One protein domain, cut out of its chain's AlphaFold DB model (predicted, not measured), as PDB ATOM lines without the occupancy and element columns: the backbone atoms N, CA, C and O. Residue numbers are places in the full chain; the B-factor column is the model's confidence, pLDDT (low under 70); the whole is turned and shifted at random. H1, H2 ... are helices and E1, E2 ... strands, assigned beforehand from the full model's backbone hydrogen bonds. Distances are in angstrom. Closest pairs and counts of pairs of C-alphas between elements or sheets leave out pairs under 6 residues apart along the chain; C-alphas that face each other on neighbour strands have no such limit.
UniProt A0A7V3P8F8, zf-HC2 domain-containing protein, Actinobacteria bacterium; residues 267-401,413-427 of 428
ATOM      1  N   LYS A 267      38.354  54.520  -5.661       92.44
ATOM      2  CA  LYS A 267      37.958  55.877  -6.098       92.44
ATOM      3  C   LYS A 267      36.766  55.792  -7.047       92.44
ATOM      4  O   LYS A 267      35.834  56.581  -6.925       92.44
ATOM      5  N   SER A 268      36.807  54.829  -7.954       94.44
ATOM      6  CA  SER A 268      35.772  54.573  -8.947       94.44
ATOM      7  C   SER A 268      34.485  54.048  -8.302       94.44
ATOM      8  O   SER A 268      33.419  54.557  -8.625       94.44
ATOM      9  N   MET A 269      34.568  53.145  -7.314       95.06
ATOM     10  CA  MET A 269      33.402  52.693  -6.534       95.06
ATOM     11  C   MET A 269      32.664  53.865  -5.865       95.06
ATOM     12  O   MET A 269      31.445  53.975  -5.960       95.06
ATOM     13  N   ILE A 270      33.407  54.766  -5.210       95.31
ATOM     14  CA  ILE A 270      32.834  55.937  -4.523       95.31
ATOM     15  C   ILE A 270      32.259  56.943  -5.533       95.31
ATOM     16  O   ILE A 270      31.202  57.521  -5.289       95.31
ATOM     17  N   ALA A 271      32.924  57.143  -6.674       94.69
ATOM     18  CA  ALA A 271      32.434  58.023  -7.735       94.69
ATOM     19  C   ALA A 271      31.146  57.497  -8.394       94.69
ATOM     20  O   ALA A 271      30.280  58.298  -8.744       94.69
ATOM     21  N   GLU A 272      31.002  56.179  -8.537       94.69
ATOM     22  CA  GLU A 272      29.787  55.539  -9.052       94.69
ATOM     23  C   GLU A 272      28.634  55.667  -8.042       94.69
ATOM     24  O   GLU A 272      27.579  56.205  -8.375       94.69
ATOM     25  N   LEU A 273      28.859  55.303  -6.771       94.50
ATOM     26  CA  LEU A 273      27.884  55.474  -5.679       94.50
ATOM     27  C   LEU A 273      27.374  56.917  -5.538       94.50
ATOM     28  O   LEU A 273      26.196  57.135  -5.258       94.50
ATOM     29  N   ALA A 274      28.240  57.910  -5.753       93.25
ATOM     30  CA  ALA A 274      27.858  59.319  -5.710       93.25
ATOM     31  C   ALA A 274      26.930  59.742  -6.869       93.25
ATOM     32  O   ALA A 274      26.184  60.707  -6.719       93.25
ATOM     33  N   GLN A 275      26.962  59.037  -8.007       93.69
ATOM     34  CA  GLN A 275      26.203  59.373  -9.221       93.69
ATOM     35  C   GLN A 275      24.951  58.507  -9.422       93.69
ATOM     36  O   GLN A 275      23.965  58.984  -9.988       93.69
ATOM     37  N   VAL A 276      24.957  57.250  -8.965       94.62
ATOM     38  CA  VAL A 276      23.835  56.325  -9.169       94.62
ATOM     39  C   VAL A 276      22.614  56.738  -8.336       94.62
ATOM     40  O   VAL A 276      22.680  56.937  -7.120       94.62
ATOM     41  N   GLN A 277      21.469  56.849  -9.016       92.44
ATOM     42  CA  GLN A 277      20.149  57.151  -8.437       92.44
ATOM     43  C   GLN A 277      19.326  55.890  -8.109       92.44
ATOM     44  O   GLN A 277      18.213  55.995  -7.609       92.44
ATOM     45  N   GLY A 278      19.847  54.706  -8.435       93.25
ATOM     46  CA  GLY A 278      19.189  53.417  -8.233       93.25
ATOM     47  C   GLY A 278      19.815  52.570  -7.116       93.25
ATOM     48  O   GLY A 278      20.711  53.035  -6.408       93.25
ATOM     49  N   PRO A 279      19.361  51.314  -6.970       95.94
ATOM     50  CA  PRO A 279      20.010  50.321  -6.121       95.94
ATOM     51  C   PRO A 279      21.406  49.977  -6.655       95.94
ATOM     52  O   PRO A 279      21.597  49.871  -7.868       95.94
ATOM     53  N   VAL A 280      22.366  49.766  -5.756       96.38
ATOM     54  CA  VAL A 280      23.758  49.437  -6.098       96.38
ATOM     55  C   VAL A 280      24.156  48.111  -5.457       96.38
ATOM     56  O   VAL A 280      23.915  47.897  -4.268       96.38
ATOM     57  N   TYR A 281      24.775  47.229  -6.243       96.62
ATOM     58  CA  TYR A 281      25.089  45.862  -5.844       96.62
ATOM     59  C   TYR A 281      26.596  45.703  -5.621       96.62
ATOM     60  O   TYR A 281      27.401  45.960  -6.514       96.62
ATOM     61  N   PHE A 282      26.982  45.266  -4.426       97.00
ATOM     62  CA  PHE A 282      28.338  44.817  -4.121       97.00
ATOM     63  C   PHE A 282      28.372  43.294  -4.152       97.00
ATOM     64  O   PHE A 282      27.657  42.654  -3.381       97.00
ATOM     65  N   VAL A 283      29.215  42.713  -5.000       96.06
ATOM     66  CA  VAL A 283      29.332  41.257  -5.141       96.06
ATOM     67  C   VAL A 283      30.701  40.801  -4.651       96.06
ATOM     68  O   VAL A 283      31.729  41.143  -5.240       96.06
ATOM     69  N   PHE A 284      30.718  40.014  -3.573       96.38
ATOM     70  CA  PHE A 284      31.887  39.239  -3.166       96.38
ATOM     71  C   PHE A 284      31.952  37.938  -3.979       96.38
ATOM     72  O   PHE A 284      31.003  37.147  -3.964       96.38
ATOM     73  N   VAL A 285      33.086  37.704  -4.644       95.19
ATOM     74  CA  VAL A 285      33.391  36.473  -5.399       95.19
ATOM     75  C   VAL A 285      34.774  35.938  -5.011       95.19
ATOM     76  O   VAL A 285      35.575  36.650  -4.398       95.19
ATOM     77  N   SER A 286      35.087  34.680  -5.332       93.94
ATOM     78  CA  SER A 286      36.429  34.150  -5.073       93.94
ATOM     79  C   SER A 286      37.449  34.729  -6.058       93.94
ATOM     80  O   SER A 286      37.201  34.755  -7.258       93.94
ATOM     81  N   ALA A 287      38.645  35.089  -5.577       89.12
ATOM     82  CA  ALA A 287      39.779  35.489  -6.425       89.12
ATOM     83  C   ALA A 287      40.373  34.330  -7.268       89.12
ATOM     84  O   ALA A 287      41.361  34.492  -7.986       89.12
ATOM     85  N   LYS A 288      39.800  33.123  -7.174       87.25
ATOM     86  CA  LYS A 288      40.066  32.003  -8.086       87.25
ATOM     87  C   LYS A 288      39.105  32.134  -9.269       87.25
ATOM     88  O   LYS A 288      37.903  32.166  -9.041       87.25
ATOM     89  N   LEU A 289      39.629  32.203 -10.498       71.06
ATOM     90  CA  LEU A 289      38.874  32.569 -11.711       71.06
ATOM     91  C   LEU A 289      37.487  31.901 -11.791       71.06
ATOM     92  O   LEU A 289      37.393  30.681 -11.911       71.06
ATOM     93  N   GLY A 290      36.426  32.716 -11.761       67.44
ATOM     94  CA  GLY A 290      35.030  32.267 -11.870       67.44
ATOM     95  C   GLY A 290      34.473  31.541 -10.636       67.44
ATOM     96  O   GLY A 290      33.415  30.927 -10.723       67.44
ATOM     97  N   GLY A 291      35.182  31.566  -9.506       72.06
ATOM     98  CA  GLY A 291      34.857  30.774  -8.327       72.06
ATOM     99  C   GLY A 291      33.737  31.353  -7.462       72.06
ATOM    100  O   GLY A 291      33.817  32.486  -6.975       72.06
ATOM    101  N   SER A 292      32.758  30.500  -7.171       86.31
ATOM    102  CA  SER A 292      31.895  30.617  -6.000       86.31
ATOM    103  C   SER A 292      32.709  30.746  -4.706       86.31
ATOM    104  O   SER A 292      33.786  30.158  -4.549       86.31
ATOM    105  N   VAL A 293      32.206  31.528  -3.751       93.75
ATOM    106  CA  VAL A 293      32.784  31.626  -2.407       93.75
ATOM    107  C   VAL A 293      32.398  30.374  -1.621       93.75
ATOM    108  O   VAL A 293      31.230  29.993  -1.574       93.75
ATOM    109  N   SER A 294      33.374  29.725  -0.976       95.12
ATOM    110  CA  SER A 294      33.114  28.512  -0.190       95.12
ATOM    111  C   SER A 294      32.103  28.777   0.936       95.12
ATOM    112  O   SER A 294      31.988  29.899   1.438       95.12
ATOM    113  N   ALA A 295      31.388  27.737   1.379       95.50
ATOM    114  CA  ALA A 295      30.426  27.866   2.476       95.50
ATOM    115  C   ALA A 295      31.069  28.503   3.727       95.50
ATOM    116  O   ALA A 295      30.531  29.478   4.247       95.50
ATOM    117  N   GLU A 296      32.260  28.039   4.110       96.19
ATOM    118  CA  GLU A 296      33.073  28.560   5.216       96.19
ATOM    119  C   GLU A 296      33.474  30.033   5.021       96.19
ATOM    120  O   GLU A 296      33.192  30.872   5.874       96.19
ATOM    121  N   THR A 297      34.066  30.396   3.876       96.31
ATOM    122  CA  THR A 297      34.484  31.785   3.621       96.31
ATOM    123  C   THR A 297      33.280  32.724   3.525       96.31
ATOM    124  O   THR A 297      33.348  33.856   3.992       96.31
ATOM    125  N   SER A 298      32.148  32.261   2.987       96.62
ATOM    126  CA  SER A 298      30.920  33.061   2.940       96.62
ATOM    127  C   SER A 298      30.301  33.273   4.325       96.62
ATOM    128  O   SER A 298      29.744  34.335   4.583       96.62
ATOM    129  N   GLU A 299      30.435  32.303   5.235       97.31
ATOM    130  CA  GLU A 299      30.029  32.461   6.631       97.31
ATOM    131  C   GLU A 299      30.962  33.428   7.373       97.31
ATOM    132  O   GLU A 299      30.482  34.277   8.119       97.31
ATOM    133  N   ALA A 300      32.268  33.408   7.082       97.31
ATOM    134  CA  ALA A 300      33.210  34.405   7.591       97.31
ATOM    135  C   ALA A 300      32.874  35.837   7.122       97.31
ATOM    136  O   ALA A 300      32.929  36.760   7.933       97.31
ATOM    137  N   VAL A 301      32.455  36.036   5.859       97.44
ATOM    138  CA  VAL A 301      31.943  37.344   5.385       97.44
ATOM    139  C   VAL A 301      30.693  37.754   6.168       97.44
ATOM    140  O   VAL A 301      30.602  38.896   6.613       97.44
ATOM    141  N   VAL A 302      29.742  36.832   6.372       97.62
ATOM    142  CA  VAL A 302      28.504  37.104   7.125       97.62
ATOM    143  C   VAL A 302      28.802  37.496   8.572       97.62
ATOM    144  O   VAL A 302      28.252  38.483   9.054       97.62
ATOM    145  N   GLN A 303      29.701  36.776   9.248       97.50
ATOM    146  CA  GLN A 303      30.107  37.086  10.619       97.50
ATOM    147  C   GLN A 303      30.865  38.422  10.703       97.50
ATOM    148  O   GLN A 303      30.574  39.221  11.590       97.50
ATOM    149  N   GLN A 304      31.792  38.718   9.781       96.56
ATOM    150  CA  GLN A 304      32.499  40.007   9.767       96.56
ATOM    151  C   GLN A 304      31.556  41.188   9.489       96.56
ATOM    152  O   GLN A 304      31.632  42.194  10.194       96.56
ATOM    153  N   LEU A 305      30.640  41.068   8.520       96.69
ATOM    154  CA  LEU A 305      29.634  42.100   8.257       96.69
ATOM    155  C   LEU A 305      28.722  42.305   9.467       96.69
ATOM    156  O   LEU A 305      28.617  43.434   9.947       96.69
ATOM    157  N   GLY A 306      28.117  41.240  10.001       96.44
ATOM    158  CA  GLY A 306      27.208  41.326  11.147       96.44
ATOM    159  C   GLY A 306      27.868  41.953  12.378       96.44
ATOM    160  O   GLY A 306      27.313  42.882  12.962       96.44
ATOM    161  N   ASN A 307      29.093  41.534  12.713       95.50
ATOM    162  CA  ASN A 307      29.826  42.043  13.878       95.50
ATOM    163  C   ASN A 307      30.232  43.524  13.764       95.50
ATOM    164  O   ASN A 307      30.359  44.186  14.790       95.50
ATOM    165  N   ILE A 308      30.474  44.043  12.552       94.75
ATOM    166  CA  ILE A 308      30.939  45.430  12.346       94.75
ATOM    167  C   ILE A 308      29.780  46.392  12.032       94.75
ATOM    168  O   ILE A 308      29.865  47.578  12.349       94.75
ATOM    169  N   THR A 309      28.705  45.899  11.409       96.38
ATOM    170  CA  THR A 309      27.588  46.733  10.927       96.38
ATOM    171  C   THR A 309      26.287  46.575  11.700       96.38
ATOM    172  O   THR A 309      25.438  47.454  11.609       96.38
ATOM    173  N   GLY A 310      26.086  45.465  12.417       96.44
ATOM    174  CA  GLY A 310      24.774  45.122  12.971       96.44
ATOM    175  C   GLY A 310      23.722  44.774  11.907       96.44
ATOM    176  O   GLY A 310      22.530  44.822  12.206       96.44
ATOM    177  N   LEU A 311      24.129  44.465  10.667       96.94
ATOM    178  CA  LEU A 311      23.239  43.960   9.618       96.94
ATOM    179  C   LEU A 311      23.068  42.441   9.723       96.94
ATOM    180  O   LEU A 311      24.045  41.692   9.727       96.94
ATOM    181  N   GLU A 312      21.819  41.984   9.710       97.31
ATOM    182  CA  GLU A 312      21.477  40.567   9.558       97.31
ATOM    183  C   GLU A 312      21.309  40.198   8.069       97.31
ATOM    184  O   GLU A 312      20.850  41.026   7.273       97.31
ATOM    185  N   PRO A 313      21.665  38.967   7.653       97.75
ATOM    186  CA  PRO A 313      21.408  38.502   6.296       97.75
ATOM    187  C   PRO A 313      19.902  38.316   6.068       97.75
ATOM    188  O   PRO A 313      19.193  37.744   6.898       97.75
ATOM    189  N   LEU A 314      19.418  38.753   4.907       96.94
ATOM    190  CA  LEU A 314      18.014  38.650   4.518       96.94
ATOM    191  C   LEU A 314      17.532  37.193   4.489       96.94
ATOM    192  O   LEU A 314      18.267  36.271   4.120       96.94
ATOM    193  N   ALA A 315      16.248  37.003   4.796       96.75
ATOM    194  CA  ALA A 315      15.591  35.703   4.730       96.75
ATOM    195  C   ALA A 315      15.777  35.029   3.355       96.75
ATOM    196  O   ALA A 315      15.747  35.679   2.308       96.75
ATOM    197  N   ALA A 316      15.888  33.696   3.342       95.19
ATOM    198  CA  ALA A 316      16.168  32.906   2.136       95.19
ATOM    199  C   ALA A 316      15.120  33.040   1.002       95.19
ATOM    200  O   ALA A 316      15.369  32.622  -0.125       95.19
ATOM    201  N   SER A 317      13.952  33.630   1.279       94.81
ATOM    202  CA  SER A 317      12.916  33.999   0.302       94.81
ATOM    203  C   SER A 317      13.213  35.286  -0.489       94.81
ATOM    204  O   SER A 317      12.610  35.487  -1.552       94.81
ATOM    205  N   LEU A 318      14.112  36.134   0.028       95.81
ATOM    206  CA  LEU A 318      14.579  37.408  -0.540       95.81
ATOM    207  C   LEU A 318      16.047  37.350  -1.001       95.81
ATOM    208  O   LEU A 318      16.451  38.142  -1.848       95.81
ATOM    209  N   ALA A 319      16.832  36.408  -0.469       95.12
ATOM    210  CA  ALA A 319      18.216  36.165  -0.866       95.12
ATOM    211  C   ALA A 319      18.364  35.906  -2.382       95.12
ATOM    212  O   ALA A 319      17.588  35.154  -2.984       95.12
ATOM    213  N   LEU A 320      19.378  36.522  -2.999       93.56
ATOM    214  CA  LEU A 320      19.558  36.511  -4.454       93.56
ATOM    215  C   LEU A 320      20.361  35.295  -4.936       93.56
ATOM    216  O   LEU A 320      19.769  34.434  -5.583       93.56
ATOM    217  N   ASP A 321      21.653  35.198  -4.594       92.25
ATOM    218  CA  ASP A 321      22.577  34.125  -5.042       92.25
ATOM    219  C   ASP A 321      23.530  33.649  -3.914       92.25
ATOM    220  O   ASP A 321      24.705  33.344  -4.115       92.25
ATOM    221  N   GLY A 322      23.027  33.669  -2.676       94.06
ATOM    222  CA  GLY A 322      23.792  33.417  -1.449       94.06
ATOM    223  C   GLY A 322      23.359  34.354  -0.314       94.06
ATOM    224  O   GLY A 322      22.328  35.028  -0.442       94.06
ATOM    225  N   PRO A 323      24.108  34.420   0.806       97.12
ATOM    226  CA  PRO A 323      23.886  35.423   1.842       97.12
ATOM    227  C   PRO A 323      23.816  36.823   1.225       97.12
ATOM    228  O   PRO A 323      24.725  37.249   0.512       97.12
ATOM    229  N   THR A 324      22.692  37.499   1.450       97.06
ATOM    230  CA  THR A 324      22.372  38.801   0.858       97.06
ATOM    231  C   THR A 324      21.997  39.754   1.984       97.06
ATOM    232  O   THR A 324      21.177  39.396   2.823       97.06
ATOM    233  N   PHE A 325      22.555  40.957   1.991       97.75
ATOM    234  CA  PHE A 325      22.197  42.044   2.902       97.75
ATOM    235  C   PHE A 325      21.626  43.205   2.084       97.75
ATOM    236  O   PHE A 325      22.034  43.397   0.938       97.75
ATOM    237  N   ALA A 326      20.720  43.995   2.659       97.44
ATOM    238  CA  ALA A 326      20.251  45.240   2.055       97.44
ATOM    239  C   ALA A 326      20.097  46.322   3.127       97.44
ATOM    240  O   ALA A 326      19.561  46.049   4.202       97.44
ATOM    241  N   ALA A 327      20.574  47.531   2.836       97.75
ATOM    242  CA  ALA A 327      20.494  48.679   3.734       97.75
ATOM    243  C   ALA A 327      20.455  50.001   2.957       97.75
ATOM    244  O   ALA A 327      21.016  50.115   1.865       97.75
ATOM    245  N   TYR A 328      19.835  51.017   3.547       97.56
ATOM    246  CA  TYR A 328      19.925  52.397   3.079       97.56
ATOM    247  C   TYR A 328      21.159  53.071   3.668       97.56
ATOM    248  O   TYR A 328      21.319  53.107   4.882       97.56
ATOM    249  N   VAL A 329      22.018  53.637   2.826       97.44
ATOM    250  CA  VAL A 329      23.284  54.247   3.256       97.44
ATOM    251  C   VAL A 329      23.271  55.730   2.879       97.44
ATOM    252  O   VAL A 329      23.036  56.028   1.702       97.44
ATOM    253  N   PRO A 330      23.501  56.670   3.815       97.25
ATOM    254  CA  PRO A 330      23.678  58.086   3.488       97.25
ATOM    255  C   PRO A 330      24.809  58.277   2.465       97.25
ATOM    256  O   PRO A 330      25.830  57.583   2.519       97.25
ATOM    257  N   ARG A 331      24.659  59.198   1.506       95.88
ATOM    258  CA  ARG A 331      25.664  59.380   0.434       95.88
ATOM    259  C   ARG A 331      27.016  59.880   0.954       95.88
ATOM    260  O   ARG A 331      28.044  59.591   0.344       95.88
ATOM    261  N   GLU A 332      27.026  60.576   2.083       96.06
ATOM    262  CA  GLU A 332      28.218  60.948   2.847       96.06
ATOM    263  C   GLU A 332      28.966  59.721   3.416       96.06
ATOM    264  O   GLU A 332      30.192  59.610   3.279       96.06
ATOM    265  N   ASP A 333      28.223  58.752   3.954       97.06
ATOM    266  CA  ASP A 333      28.739  57.556   4.635       97.06
ATOM    267  C   ASP A 333      29.151  56.439   3.666       97.06
ATOM    268  O   ASP A 333      29.959  55.572   4.007       97.06
ATOM    269  N   ALA A 334      28.661  56.481   2.423       96.12
ATOM    270  CA  ALA A 334      28.974  55.512   1.373       96.12
ATOM    271  C   ALA A 334      30.492  55.313   1.158       96.12
ATOM    272  O   ALA A 334      30.939  54.221   0.805       96.12
ATOM    273  N   SER A 335      31.303  56.344   1.426       96.31
ATOM    274  CA  SER A 335      32.768  56.252   1.369       96.31
ATOM    275  C   SER A 335      33.378  55.376   2.475       96.31
ATOM    276  O   SER A 335      34.309  54.618   2.197       96.31
ATOM    277  N   ALA A 336      32.827  55.418   3.692       96.31
ATOM    278  CA  ALA A 336      33.243  54.569   4.807       96.31
ATOM    279  C   ALA A 336      32.795  53.114   4.601       96.31
ATOM    280  O   ALA A 336      33.546  52.190   4.913       96.31
ATOM    281  N   LEU A 337      31.608  52.892   4.018       97.25
ATOM    282  CA  LEU A 337      31.151  51.544   3.667       97.25
ATOM    283  C   LEU A 337      32.059  50.890   2.612       97.25
ATOM    284  O   LEU A 337      32.424  49.727   2.767       97.25
ATOM    285  N   VAL A 338      32.484  51.626   1.576       97.25
ATOM    286  CA  VAL A 338      33.469  51.113   0.602       97.25
ATOM    287  C   VAL A 338      34.777  50.712   1.296       97.25
ATOM    288  O   VAL A 338      35.312  49.645   0.998       97.25
ATOM    289  N   ASP A 339      35.272  51.508   2.249       95.75
ATOM    290  CA  ASP A 339      36.476  51.165   3.021       95.75
ATOM    291  C   ASP A 339      36.297  49.893   3.865       95.75
ATOM    292  O   ASP A 339      37.191  49.043   3.888       95.75
ATOM    293  N   LEU A 340      35.135  49.709   4.501       96.06
ATOM    294  CA  LEU A 340      34.809  48.477   5.224       96.06
ATOM    295  C   LEU A 340      34.800  47.257   4.291       96.06
ATOM    296  O   LEU A 340      35.445  46.250   4.585       96.06
ATOM    297  N   LEU A 341      34.099  47.336   3.159       96.94
ATOM    298  CA  LEU A 341      33.972  46.206   2.237       96.94
ATOM    299  C   LEU A 341      35.317  45.848   1.586       96.94
ATOM    300  O   LEU A 341      35.616  44.667   1.410       96.94
ATOM    301  N   LEU A 342      36.173  46.838   1.307       95.88
ATOM    302  CA  LEU A 342      37.549  46.614   0.851       95.88
ATOM    303  C   LEU A 342      38.463  46.040   1.952       95.88
ATOM    304  O   LEU A 342      39.362  45.260   1.640       95.88
ATOM    305  N   SER A 343      38.217  46.359   3.226       94.62
ATOM    306  CA  SER A 343      38.910  45.732   4.362       94.62
ATOM    307  C   SER A 343      38.541  44.247   4.496       94.62
ATOM    308  O   SER A 343      39.424  43.392   4.567       94.62
ATOM    309  N   ILE A 344      37.247  43.913   4.410       95.31
ATOM    310  CA  ILE A 344      36.745  42.524   4.412       95.31
ATOM    311  C   ILE A 344      37.283  41.745   3.197       95.31
ATOM    312  O   ILE A 344      37.797  40.635   3.352       95.31
ATOM    313  N   LYS A 345      37.267  42.356   1.998       95.25
ATOM    314  CA  LYS A 345      37.889  41.825   0.766       95.25
ATOM    315  C   LYS A 345      39.342  41.403   1.010       95.25
ATOM    316  O   LYS A 345      39.716  40.275   0.693       95.25
ATOM    317  N   ALA A 346      40.144  42.292   1.602       94.00
ATOM    318  CA  ALA A 346      41.551  42.037   1.905       94.00
ATOM    319  C   ALA A 346      41.738  40.973   3.003       94.00
ATOM    320  O   ALA A 346      42.580  40.088   2.853       94.00
ATOM    321  N   SER A 347      40.929  41.012   4.070       94.88
ATOM    322  CA  SER A 347      40.981  40.052   5.184       94.88
ATOM    323  C   SER A 347      40.687  38.612   4.760       94.88
ATOM    324  O   SER A 347      41.208  37.690   5.385       94.88
ATOM    325  N   LEU A 348      39.833  38.411   3.752       95.75
ATOM    326  CA  LEU A 348      39.343  37.092   3.334       95.75
ATOM    327  C   LEU A 348      39.859  36.652   1.951       95.75
ATOM    328  O   LEU A 348      39.455  35.604   1.453       95.75
ATOM    329  N   GLN A 349      40.771  37.425   1.344       94.94
ATOM    330  CA  GLN A 349      41.356  37.174   0.014       94.94
ATOM    331  C   GLN A 349      40.296  36.990  -1.091       94.94
ATOM    332  O   GLN A 349      40.421  36.146  -1.983       94.94
ATOM    333  N   LEU A 350      39.233  37.790  -1.011       95.56
ATOM    334  CA  LEU A 350      38.130  37.791  -1.966       95.56
ATOM    335  C   LEU A 350      38.340  38.843  -3.055       95.56
ATOM    336  O   LEU A 350      39.119  39.788  -2.913       95.56
ATOM    337  N   GLU A 351      37.579  38.714  -4.132       95.38
ATOM    338  CA  GLU A 351      37.279  39.843  -4.997       95.38
ATOM    339  C   GLU A 351      35.990  40.532  -4.532       95.38
ATOM    340  O   GLU A 351      35.117  39.924  -3.913       95.38
ATOM    341  N   LEU A 352      35.899  41.828  -4.820       96.12
ATOM    342  CA  LEU A 352      34.733  42.664  -4.552       96.12
ATOM    343  C   LEU A 352      34.532  43.532  -5.780       96.12
ATOM    344  O   LEU A 352      35.448  44.285  -6.139       96.12
ATOM    345  N   HIS A 353      33.348  43.423  -6.361       95.00
ATOM    346  CA  HIS A 353      32.936  44.126  -7.565       95.00
ATOM    347  C   HIS A 353      31.715  44.989  -7.267       95.00
ATOM    348  O   HIS A 353      30.860  44.600  -6.468       95.00
ATOM    349  N   LEU A 354      31.656  46.168  -7.886       95.62
ATOM    350  CA  LEU A 354      30.485  47.039  -7.853       95.62
ATOM    351  C   LEU A 354      29.732  46.921  -9.177       95.62
ATOM    352  O   LEU A 354      30.308  47.165 -10.240       95.62
ATOM    353  N   GLU A 355      28.452  46.577  -9.097       94.88
ATOM    354  CA  GLU A 355      27.561  46.384 -10.236       94.88
ATOM    355  C   GLU A 355      26.357  47.349 -10.110       94.88
ATOM    356  O   GLU A 355      25.661  47.346  -9.091       94.88
ATOM    357  N   PRO A 356      26.092  48.212 -11.114       91.31
ATOM    358  CA  PRO A 356      24.944  49.132 -11.114       91.31
ATOM    359  C   PRO A 356      23.653  48.480 -11.647       91.31
ATOM    360  O   PRO A 356      22.602  49.115 -11.709       91.31
ATOM    361  N   GLN A 357      23.730  47.219 -12.072       91.06
ATOM    362  CA  GLN A 357      22.598  46.377 -12.454       91.06
ATOM    363  C   GLN A 357      22.539  45.189 -11.488       91.06
ATOM    364  O   GLN A 357      23.582  44.805 -10.959       91.06
ATOM    365  N   PRO A 358      21.354  44.607 -11.230       89.00
ATOM    366  CA  PRO A 358      21.286  43.374 -10.462       89.00
ATOM    367  C   PRO A 358      22.041  42.251 -11.192       89.00
ATOM    368  O   PRO A 358      21.986  42.198 -12.424       89.00
ATOM    369  N   PRO A 359      22.665  41.313 -10.458       86.69
ATOM    370  CA  PRO A 359      23.188  40.085 -11.053       86.69
ATOM    371  C   PRO A 359      22.049  39.253 -11.666       86.69
ATOM    372  O   PRO A 359      20.873  39.497 -11.389       86.69
ATOM    373  N   GLU A 360      22.392  38.213 -12.435       85.19
ATOM    374  CA  GLU A 360      21.478  37.349 -13.220       85.19
ATOM    375  C   GLU A 360      20.450  36.518 -12.405       85.19
ATOM    376  O   GLU A 360      19.851  35.561 -12.900       85.19
ATOM    377  N   ALA A 361      20.211  36.881 -11.144       77.00
ATOM    378  CA  ALA A 361      19.122  36.367 -10.334       77.00
ATOM    379  C   ALA A 361      17.761  36.567 -11.026       77.00
ATOM    380  O   ALA A 361      17.507  37.559 -11.712       77.00
ATOM    381  N   THR A 362      16.839  35.629 -10.798       81.56
ATOM    382  CA  THR A 362      15.495  35.655 -11.391       81.56
ATOM    383  C   THR A 362      14.807  37.004 -11.112       81.56
ATOM    384  O   THR A 362      14.758  37.398  -9.941       81.56
ATOM    385  N   PRO A 363      14.205  37.688 -12.109       91.25
ATOM    386  CA  PRO A 363      13.565  38.995 -11.901       91.25
ATOM    387  C   PRO A 363      12.496  38.959 -10.800       91.25
ATOM    388  O   PRO A 363      12.340  39.917 -10.056       91.25
ATOM    389  N   GLU A 364      11.844  37.813 -10.600       93.19
ATOM    390  CA  GLU A 364      10.911  37.548  -9.501       93.19
ATOM    391  C   GLU A 364      11.508  37.689  -8.088       93.19
ATOM    392  O   GLU A 364      10.776  38.015  -7.152       93.19
ATOM    393  N   ARG A 365      12.805  37.394  -7.895       93.19
ATOM    394  CA  ARG A 365      13.508  37.596  -6.612       93.19
ATOM    395  C   ARG A 365      13.806  39.077  -6.410       93.19
ATOM    396  O   ARG A 365      13.548  39.607  -5.337       93.19
ATOM    397  N   ILE A 366      14.254  39.749  -7.468       94.12
ATOM    398  CA  ILE A 366      14.556  41.185  -7.484       94.12
ATOM    399  C   ILE A 366      13.275  42.007  -7.223       94.12
ATOM    400  O   ILE A 366      13.266  42.888  -6.368       94.12
ATOM    401  N   SER A 367      12.149  41.666  -7.860       94.75
ATOM    402  CA  SER A 367      10.844  42.285  -7.580       94.75
ATOM    403  C   SER A 367      10.353  42.036  -6.150       94.75
ATOM    404  O   SER A 367       9.739  42.924  -5.564       94.75
ATOM    405  N   ARG A 368      10.635  40.863  -5.563       95.31
ATOM    406  CA  ARG A 368      10.354  40.592  -4.142       95.31
ATOM    407  C   ARG A 368      11.235  41.429  -3.219       95.31
ATOM    408  O   ARG A 368      10.708  42.018  -2.284       95.31
ATOM    409  N   LEU A 369      12.532  41.542  -3.504       95.06
ATOM    410  CA  LEU A 369      13.454  42.386  -2.743       95.06
ATOM    411  C   LEU A 369      12.945  43.838  -2.679       95.06
ATOM    412  O   LEU A 369      12.832  44.400  -1.594       95.06
ATOM    413  N   PHE A 370      12.525  44.413  -3.812       94.25
ATOM    414  CA  PHE A 370      11.964  45.772  -3.831       94.25
ATOM    415  C   PHE A 370      10.565  45.899  -3.220       94.25
ATOM    416  O   PHE A 370      10.230  46.976  -2.730       94.25
ATOM    417  N   ALA A 371       9.764  44.832  -3.173       95.00
ATOM    418  CA  ALA A 371       8.497  44.845  -2.434       95.00
ATOM    419  C   ALA A 371       8.707  45.010  -0.914       95.00
ATOM    420  O   ALA A 371       7.864  45.606  -0.251       95.00
ATOM    421  N   HIS A 372       9.846  44.548  -0.388       94.38
ATOM    422  CA  HIS A 372      10.237  44.683   1.019       94.38
ATOM    423  C   HIS A 372      11.103  45.930   1.304       94.38
ATOM    424  O   HIS A 372      11.645  46.051   2.399       94.38
ATOM    425  N   LYS A 373      11.222  46.899   0.374       94.06
ATOM    426  CA  LYS A 373      12.165  48.029   0.533       94.06
ATOM    427  C   LYS A 373      11.986  48.850   1.820       94.06
ATOM    428  O   LYS A 373      12.958  49.362   2.353       94.06
ATOM    429  N   GLN A 374      10.763  48.935   2.351       92.38
ATOM    430  CA  GLN A 374      10.445  49.661   3.592       92.38
ATOM    431  C   GLN A 374      10.935  48.963   4.878       92.38
ATOM    432  O   GLN A 374      10.914  49.577   5.942       92.38
ATOM    433  N   GLU A 375      11.363  47.700   4.797       93.56
ATOM    434  CA  GLU A 375      11.841  46.908   5.939       93.56
ATOM    435  C   GLU A 375      13.366  46.994   6.125       93.56
ATOM    436  O   GLU A 375      13.881  46.590   7.168       93.56
ATOM    437  N   PHE A 376      14.106  47.529   5.144       95.75
ATOM    438  CA  PHE A 376      15.565  47.616   5.217       95.75
ATOM    439  C   PHE A 376      16.025  48.705   6.206       95.75
ATOM    440  O   PHE A 376      15.485  49.817   6.196       95.75
ATOM    441  N   PRO A 377      17.037  48.428   7.051       97.06
ATOM    442  CA  PRO A 377      17.574  49.416   7.978       97.06
ATOM    443  C   PRO A 377      18.346  50.516   7.242       97.06
ATOM    444  O   PRO A 377      18.935  50.292   6.182       97.06
ATOM    445  N   VAL A 378      18.405  51.695   7.854       96.94
ATOM    446  CA  VAL A 378      19.430  52.697   7.552       96.94
ATOM    447  C   VAL A 378      20.724  52.273   8.243       96.94
ATOM    448  O   VAL A 378      20.703  51.923   9.422       96.94
ATOM    449  N   LEU A 379      21.832  52.300   7.510       97.38
ATOM    450  CA  LEU A 379      23.184  52.049   7.993       97.38
ATOM    451  C   LEU A 379      23.965  53.368   7.961       97.38
ATOM    452  O   LEU A 379      24.369  53.817   6.887       97.38
ATOM    453  N   SER A 380      24.193  53.966   9.129       96.94
ATOM    454  CA  SER A 380      24.977  55.200   9.267       96.94
ATOM    455  C   SER A 380      26.388  54.907   9.772       96.94
ATOM    456  O   SER A 380      26.581  54.034  10.620       96.94
ATOM    457  N   ALA A 381      27.374  55.649   9.270       96.62
ATOM    458  CA  ALA A 381      28.772  55.553   9.673       96.62
ATOM    459  C   ALA A 381      29.119  56.660  10.675       96.62
ATOM    460  O   ALA A 381      28.766  57.829  10.511       96.62
ATOM    461  N   HIS A 382      29.849  56.313  11.729       94.75
ATOM    462  CA  HIS A 382      30.302  57.262  12.739       94.75
ATOM    463  C   HIS A 382      31.800  57.096  12.952       94.75
ATOM    464  O   HIS A 382      32.309  55.978  13.023       94.75
ATOM    465  N   ARG A 383      32.533  58.209  13.051       90.81
ATOM    466  CA  ARG A 383      33.948  58.137  13.420       90.81
ATOM    467  C   ARG A 383      34.061  57.717  14.873       90.81
ATOM    468  O   ARG A 383      33.611  58.427  15.769       90.81
ATOM    469  N   THR A 384      34.702  56.584  15.087       87.25
ATOM    470  CA  THR A 384      35.180  56.168  16.397       87.25
ATOM    471  C   THR A 384      36.294  57.118  16.854       87.25
ATOM    472  O   THR A 384      37.184  57.439  16.058       87.25
ATOM    473  N   PRO A 385      36.280  57.596  18.111       83.56
ATOM    474  CA  PRO A 385      37.414  58.326  18.661       83.56
ATOM    475  C   PRO A 385      38.642  57.408  18.764       83.56
ATOM    476  O   PRO A 385      38.525  56.183  18.874       83.56
ATOM    477  N   ALA A 386      39.838  57.996  18.746       77.44
ATOM    478  CA  ALA A 386      41.046  57.269  19.122       77.44
ATOM    479  C   ALA A 386      40.938  56.817  20.599       77.44
ATOM    480  O   ALA A 386      40.329  57.541  21.386       77.44
ATOM    481  N   PRO A 387      41.500  55.656  20.993       79.94
ATOM    482  CA  PRO A 387      42.372  54.760  20.225       79.94
ATOM    483  C   PRO A 387      41.643  53.536  19.616       79.94
ATOM    484  O   PRO A 387      42.105  52.403  19.746       79.94
ATOM    485  N   ALA A 388      40.494  53.720  18.955       76.31
ATOM    486  CA  ALA A 388      39.774  52.608  18.324       76.31
ATOM    487  C   ALA A 388      40.563  51.891  17.203       76.31
ATOM    488  O   ALA A 388      41.284  52.507  16.419       76.31
ATOM    489  N   VAL A 389      40.365  50.569  17.100       73.62
ATOM    490  CA  VAL A 389      41.041  49.680  16.127       73.62
ATOM    491  C   VAL A 389      40.571  49.925  14.684       73.62
ATOM    492  O   VAL A 389      41.341  49.757  13.739       73.62
ATOM    493  N   SER A 390      39.319  50.351  14.505       78.81
ATOM    494  CA  SER A 390      38.793  50.897  13.253       78.81
ATOM    495  C   SER A 390      38.617  52.413  13.378       78.81
ATOM    496  O   SER A 390      38.311  52.921  14.454       78.81
ATOM    497  N   ALA A 391      38.755  53.139  12.263       85.31
ATOM    498  CA  ALA A 391      38.476  54.583  12.189       85.31
ATOM    499  C   ALA A 391      36.972  54.920  12.051       85.31
ATOM    500  O   ALA A 391      36.592  56.092  12.030       85.31
ATOM    501  N   TRP A 392      36.135  53.887  11.923       92.00
ATOM    502  CA  TRP A 392      34.685  53.974  11.795       92.00
ATOM    503  C   TRP A 392      34.014  52.850  12.588       92.00
ATOM    504  O   TRP A 392      34.493  51.711  12.585       92.00
ATOM    505  N   SER A 393      32.878  53.164  13.199       93.00
ATOM    506  CA  SER A 393      31.824  52.215  13.556       93.00
ATOM    507  C   SER A 393      30.596  52.481  12.685       93.00
ATOM    508  O   SER A 393      30.477  53.540  12.064       93.00
ATOM    509  N   PHE A 394      29.677  51.523  12.635       95.75
ATOM    510  CA  PHE A 394      28.397  51.680  11.954       95.75
ATOM    511  C   PHE A 394      27.255  51.407  12.928       95.75
ATOM    512  O   PHE A 394      27.412  50.642  13.881       95.75
ATOM    513  N   THR A 395      26.105  52.033  12.690       94.06
ATOM    514  CA  THR A 395      24.870  51.771  13.434       94.06
ATOM    515  C   THR A 395      23.730  51.458  12.470       94.06
ATOM    516  O   THR A 395      23.608  52.078  11.412       94.06
ATOM    517  N   THR A 396      22.896  50.485  12.837       93.94
ATOM    518  CA  THR A 396      21.661  50.150  12.125       93.94
ATOM    519  C   THR A 396      20.456  50.778  12.814       93.94
ATOM    520  O   THR A 396      20.262  50.645  14.022       93.94
ATOM    521  N   SER A 397      19.621  51.458  12.031       91.25
ATOM    522  CA  SER A 397      18.374  52.076  12.481       91.25
ATOM    523  C   SER A 397      17.215  51.584  11.621       91.25
ATOM    524  O   SER A 397      17.200  51.766  10.403       91.25
ATOM    525  N   THR A 398      16.235  50.928  12.236       86.38
ATOM    526  CA  THR A 398      15.037  50.441  11.544       86.38
ATOM    527  C   THR A 398      14.082  51.600  11.265       86.38
ATOM    528  O   THR A 398      13.595  52.228  12.206       86.38
ATOM    529  N   LEU A 399      13.754  51.846   9.990       77.31
ATOM    530  CA  LEU A 399      12.817  52.902   9.564       77.31
ATOM    531  C   LEU A 399      11.430  52.802  10.225       77.31
ATOM    532  O   LEU A 399      10.744  53.809  10.393       77.31
ATOM    533  N   LEU A 400      11.019  51.589  10.602       75.69
ATOM    534  CA  LEU A 400       9.761  51.309  11.281       75.69
ATOM    535  C   LEU A 400      10.014  50.967  12.752       75.69
ATOM    536  O   LEU A 400      10.566  49.914  13.067       75.69
ATOM    537  N   SER A 401       9.535  51.818  13.663       72.75
ATOM    538  CA  SER A 401       9.402  51.446  15.076       72.75
ATOM    539  C   SER A 401       8.391  50.295  15.204       72.75
ATOM    540  O   SER A 401       7.253  50.459  14.750       72.75
ATOM    541  N   PRO A 413      14.155  56.343   1.866       89.12
ATOM    542  CA  PRO A 413      15.264  57.311   1.874       89.12
ATOM    543  C   PRO A 413      16.035  57.473   0.545       89.12
ATOM    544  O   PRO A 413      16.832  58.400   0.396       89.12
ATOM    545  N   ASP A 414      15.811  56.581  -0.425       88.50
ATOM    546  CA  ASP A 414      16.249  56.698  -1.821       88.50
ATOM    547  C   ASP A 414      15.403  57.676  -2.659       88.50
ATOM    548  O   ASP A 414      15.942  58.324  -3.554       88.50
ATOM    549  N   GLU A 415      14.108  57.832  -2.365       89.50
ATOM    550  CA  GLU A 415      13.192  58.747  -3.070       89.50
ATOM    551  C   GLU A 415      13.543  60.221  -2.786       89.50
ATOM    552  O   GLU A 415      13.427  61.074  -3.667       89.50
ATOM    553  N   ASP A 416      14.067  60.494  -1.589       88.75
ATOM    554  CA  ASP A 416      14.678  61.761  -1.170       88.75
ATOM    555  C   ASP A 416      15.986  62.082  -1.925       88.75
ATOM    556  O   ASP A 416      16.473  63.214  -1.890       88.75
ATOM    557  N   GLY A 417      16.621  61.072  -2.530       91.44
ATOM    558  CA  GLY A 417      17.976  61.140  -3.083       91.44
ATOM    559  C   GLY A 417      19.099  61.260  -2.041       91.44
ATOM    560  O   GLY A 417      20.270  61.233  -2.423       91.44
ATOM    561  N   SER A 418      18.777  61.370  -0.747       94.12
ATOM    562  CA  SER A 418      19.743  61.525   0.352       94.12
ATOM    563  C   SER A 418      20.525  60.241   0.641       94.12
ATOM    564  O   SER A 418      21.715  60.298   0.952       94.12
ATOM    565  N   HIS A 419      19.883  59.084   0.475       96.56
ATOM    566  CA  HIS A 419      20.506  57.774   0.637       96.56
ATOM    567  C   HIS A 419      20.663  57.060  -0.713       96.56
ATOM    568  O   HIS A 419      20.079  57.431  -1.736       96.56
ATOM    569  N   VAL A 420      21.454  55.992  -0.701       96.62
ATOM    570  CA  VAL A 420      21.513  54.969  -1.746       96.62
ATOM    571  C   VAL A 420      21.138  53.618  -1.133       96.62
ATOM    572  O   VAL A 420      21.564  53.292  -0.025       96.62
ATOM    573  N   LEU A 421      20.310  52.838  -1.833       97.25
ATOM    574  CA  LEU A 421      19.993  51.468  -1.436       97.25
ATOM    575  C   LEU A 421      21.144  50.554  -1.861       97.25
ATOM    576  O   LEU A 421      21.367  50.340  -3.053       97.25
ATOM    577  N   VAL A 422      21.873  50.026  -0.883       97.50
ATOM    578  CA  VAL A 422      23.022  49.149  -1.105       97.50
ATOM    579  C   VAL A 422      22.626  47.707  -0.819       97.50
ATOM    580  O   VAL A 422      22.117  47.396   0.257       97.50
ATOM    581  N   VAL A 423      22.882  46.823  -1.783       97.44
ATOM    582  CA  VAL A 423      22.667  45.376  -1.673       97.44
ATOM    583  C   VAL A 423      24.027  44.684  -1.703       97.44
ATOM    584  O   VAL A 423      24.788  44.851  -2.652       97.44
ATOM    585  N   ILE A 424      24.348  43.908  -0.670       97.81
ATOM    586  CA  ILE A 424      25.635  43.211  -0.539       97.81
ATOM    587  C   ILE A 424      25.385  41.715  -0.716       97.81
ATOM    588  O   ILE A 424      24.625  41.121   0.049       97.81
ATOM    589  N   LEU A 425      26.015  41.106  -1.717       96.38
ATOM    590  CA  LEU A 425      25.909  39.687  -2.040       96.38
ATOM    591  C   LEU A 425      27.216  38.956  -1.746       96.38
ATOM    592  O   LEU A 425      28.299  39.427  -2.092       96.38
ATOM    593  N   VAL A 426      27.098  37.746  -1.203       96.50
ATOM    594  CA  VAL A 426      28.202  36.787  -1.096       96.50
ATOM    595  C   VAL A 426      27.878  35.589  -1.980       96.50
ATOM    596  O   VAL A 426      27.064  34.745  -1.599       96.50
ATOM    597  N   ARG A 427      28.463  35.544  -3.183       94.19
ATOM    598  CA  ARG A 427      28.085  34.571  -4.220       94.19
ATOM    599  C   ARG A 427      28.585  33.168  -3.861       94.19
ATOM    600  O   ARG A 427      29.791  32.989  -3.693       94.19
TER     601      ARG A 427
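Overview. This is residues 267 to 401 and 413 to 427 of the 428 residues of the protein "zf-HC2 domain-containing protein" of Actinobacteria bacterium (UniProt A0A7V3P8F8). A strongly twisted, curled sheet of four strands has three helices, H1, H2 and H3, over one face, with H3 between H1 and H2. A small two-stranded hairpin, E4 and E5, packs beside the edge strand E2, and H4 lies off to one side, away from the other helices. The printed part has 150 residues, with four named helices and six named strands in the order H1 E1 H2 E2 H3 E3 H4 E4 E5 E6. The large sheet is mixed, in the order E2, E6, E1, E3, and the class is mixed, helices and strands. The whole is compact, with a radius of gyration of the C-alphas of 14.7 A and a rounded outline of 41 by 35 by 30 A.

Arrangement. In the large sheet E2, residues 324 to 330, is an edge strand, antiparallel to E6, residues 419 to 426, with N 325 and O 424 2.8 A apart. E6 is parallel to E1, residues 280 to 286, with N 282 and O 423 2.9 A apart. E1 is antiparallel to the edge strand E3, residues 350 to 355, with N 283 and O 353 2.9 A apart. H1, residues 267 to 275, H2, residues 295 to 309, and H3, residues 334 to 348, are on the same face, forming two layers, helices on one face of a sheet. H2 runs along the strands at 7 degrees to E6 on the local plane, at a height over the sheet of 9.4 A. With residues 334 to 338 alone H3 touches H1, closest at the C-alphas of Ile 270 and Ser 335, 5.9 A, at a steep tilt of 39 degrees, opposite ways. With residues 344 to 348 alone it touches H2, closest at the C-alphas of Val 301 and Ile 344, 7.1 A. E2, H3 and E3 form a split strand-helix-strand unit, two strands running the same way with E6 and E1 between them, and its crossover is right-handed. E4, residues 378 to 382, and E5, residues 393 to 397, form an antiparallel hairpin, with N 380 and O 395 3.0 A apart. The closest C-alphas of E2 and E4 are those of Tyr 328 and Val 378, 4.5 A apart. H4, residues 363 to 371, is not on the large sheet and touches no helix. In H1, H2, H3 and H4 every O i to N i+4 pair is within hydrogen-bond range.

Along the chain. H1 begins at C-alpha 267, (37.958, 55.877, -6.098). H2 spans 20.9 A, H3 21.2 A and E6 22.4 A from first to last C-alpha. E6 ends at C-alpha 426, (28.202, 36.787, -1.096).

Size, cuts and confidence. The two C-alphas farthest apart are those of Glu 364 and Pro 387, 46.6 A. Residues 402 to 412 are not printed, and C-alphas 401 and 413 are 15.6 A apart across this cut. Of the links that are printed whole, H2 to E2 is long. The mean pLDDT of the printed part is 92.9, and residue 290 is under 70.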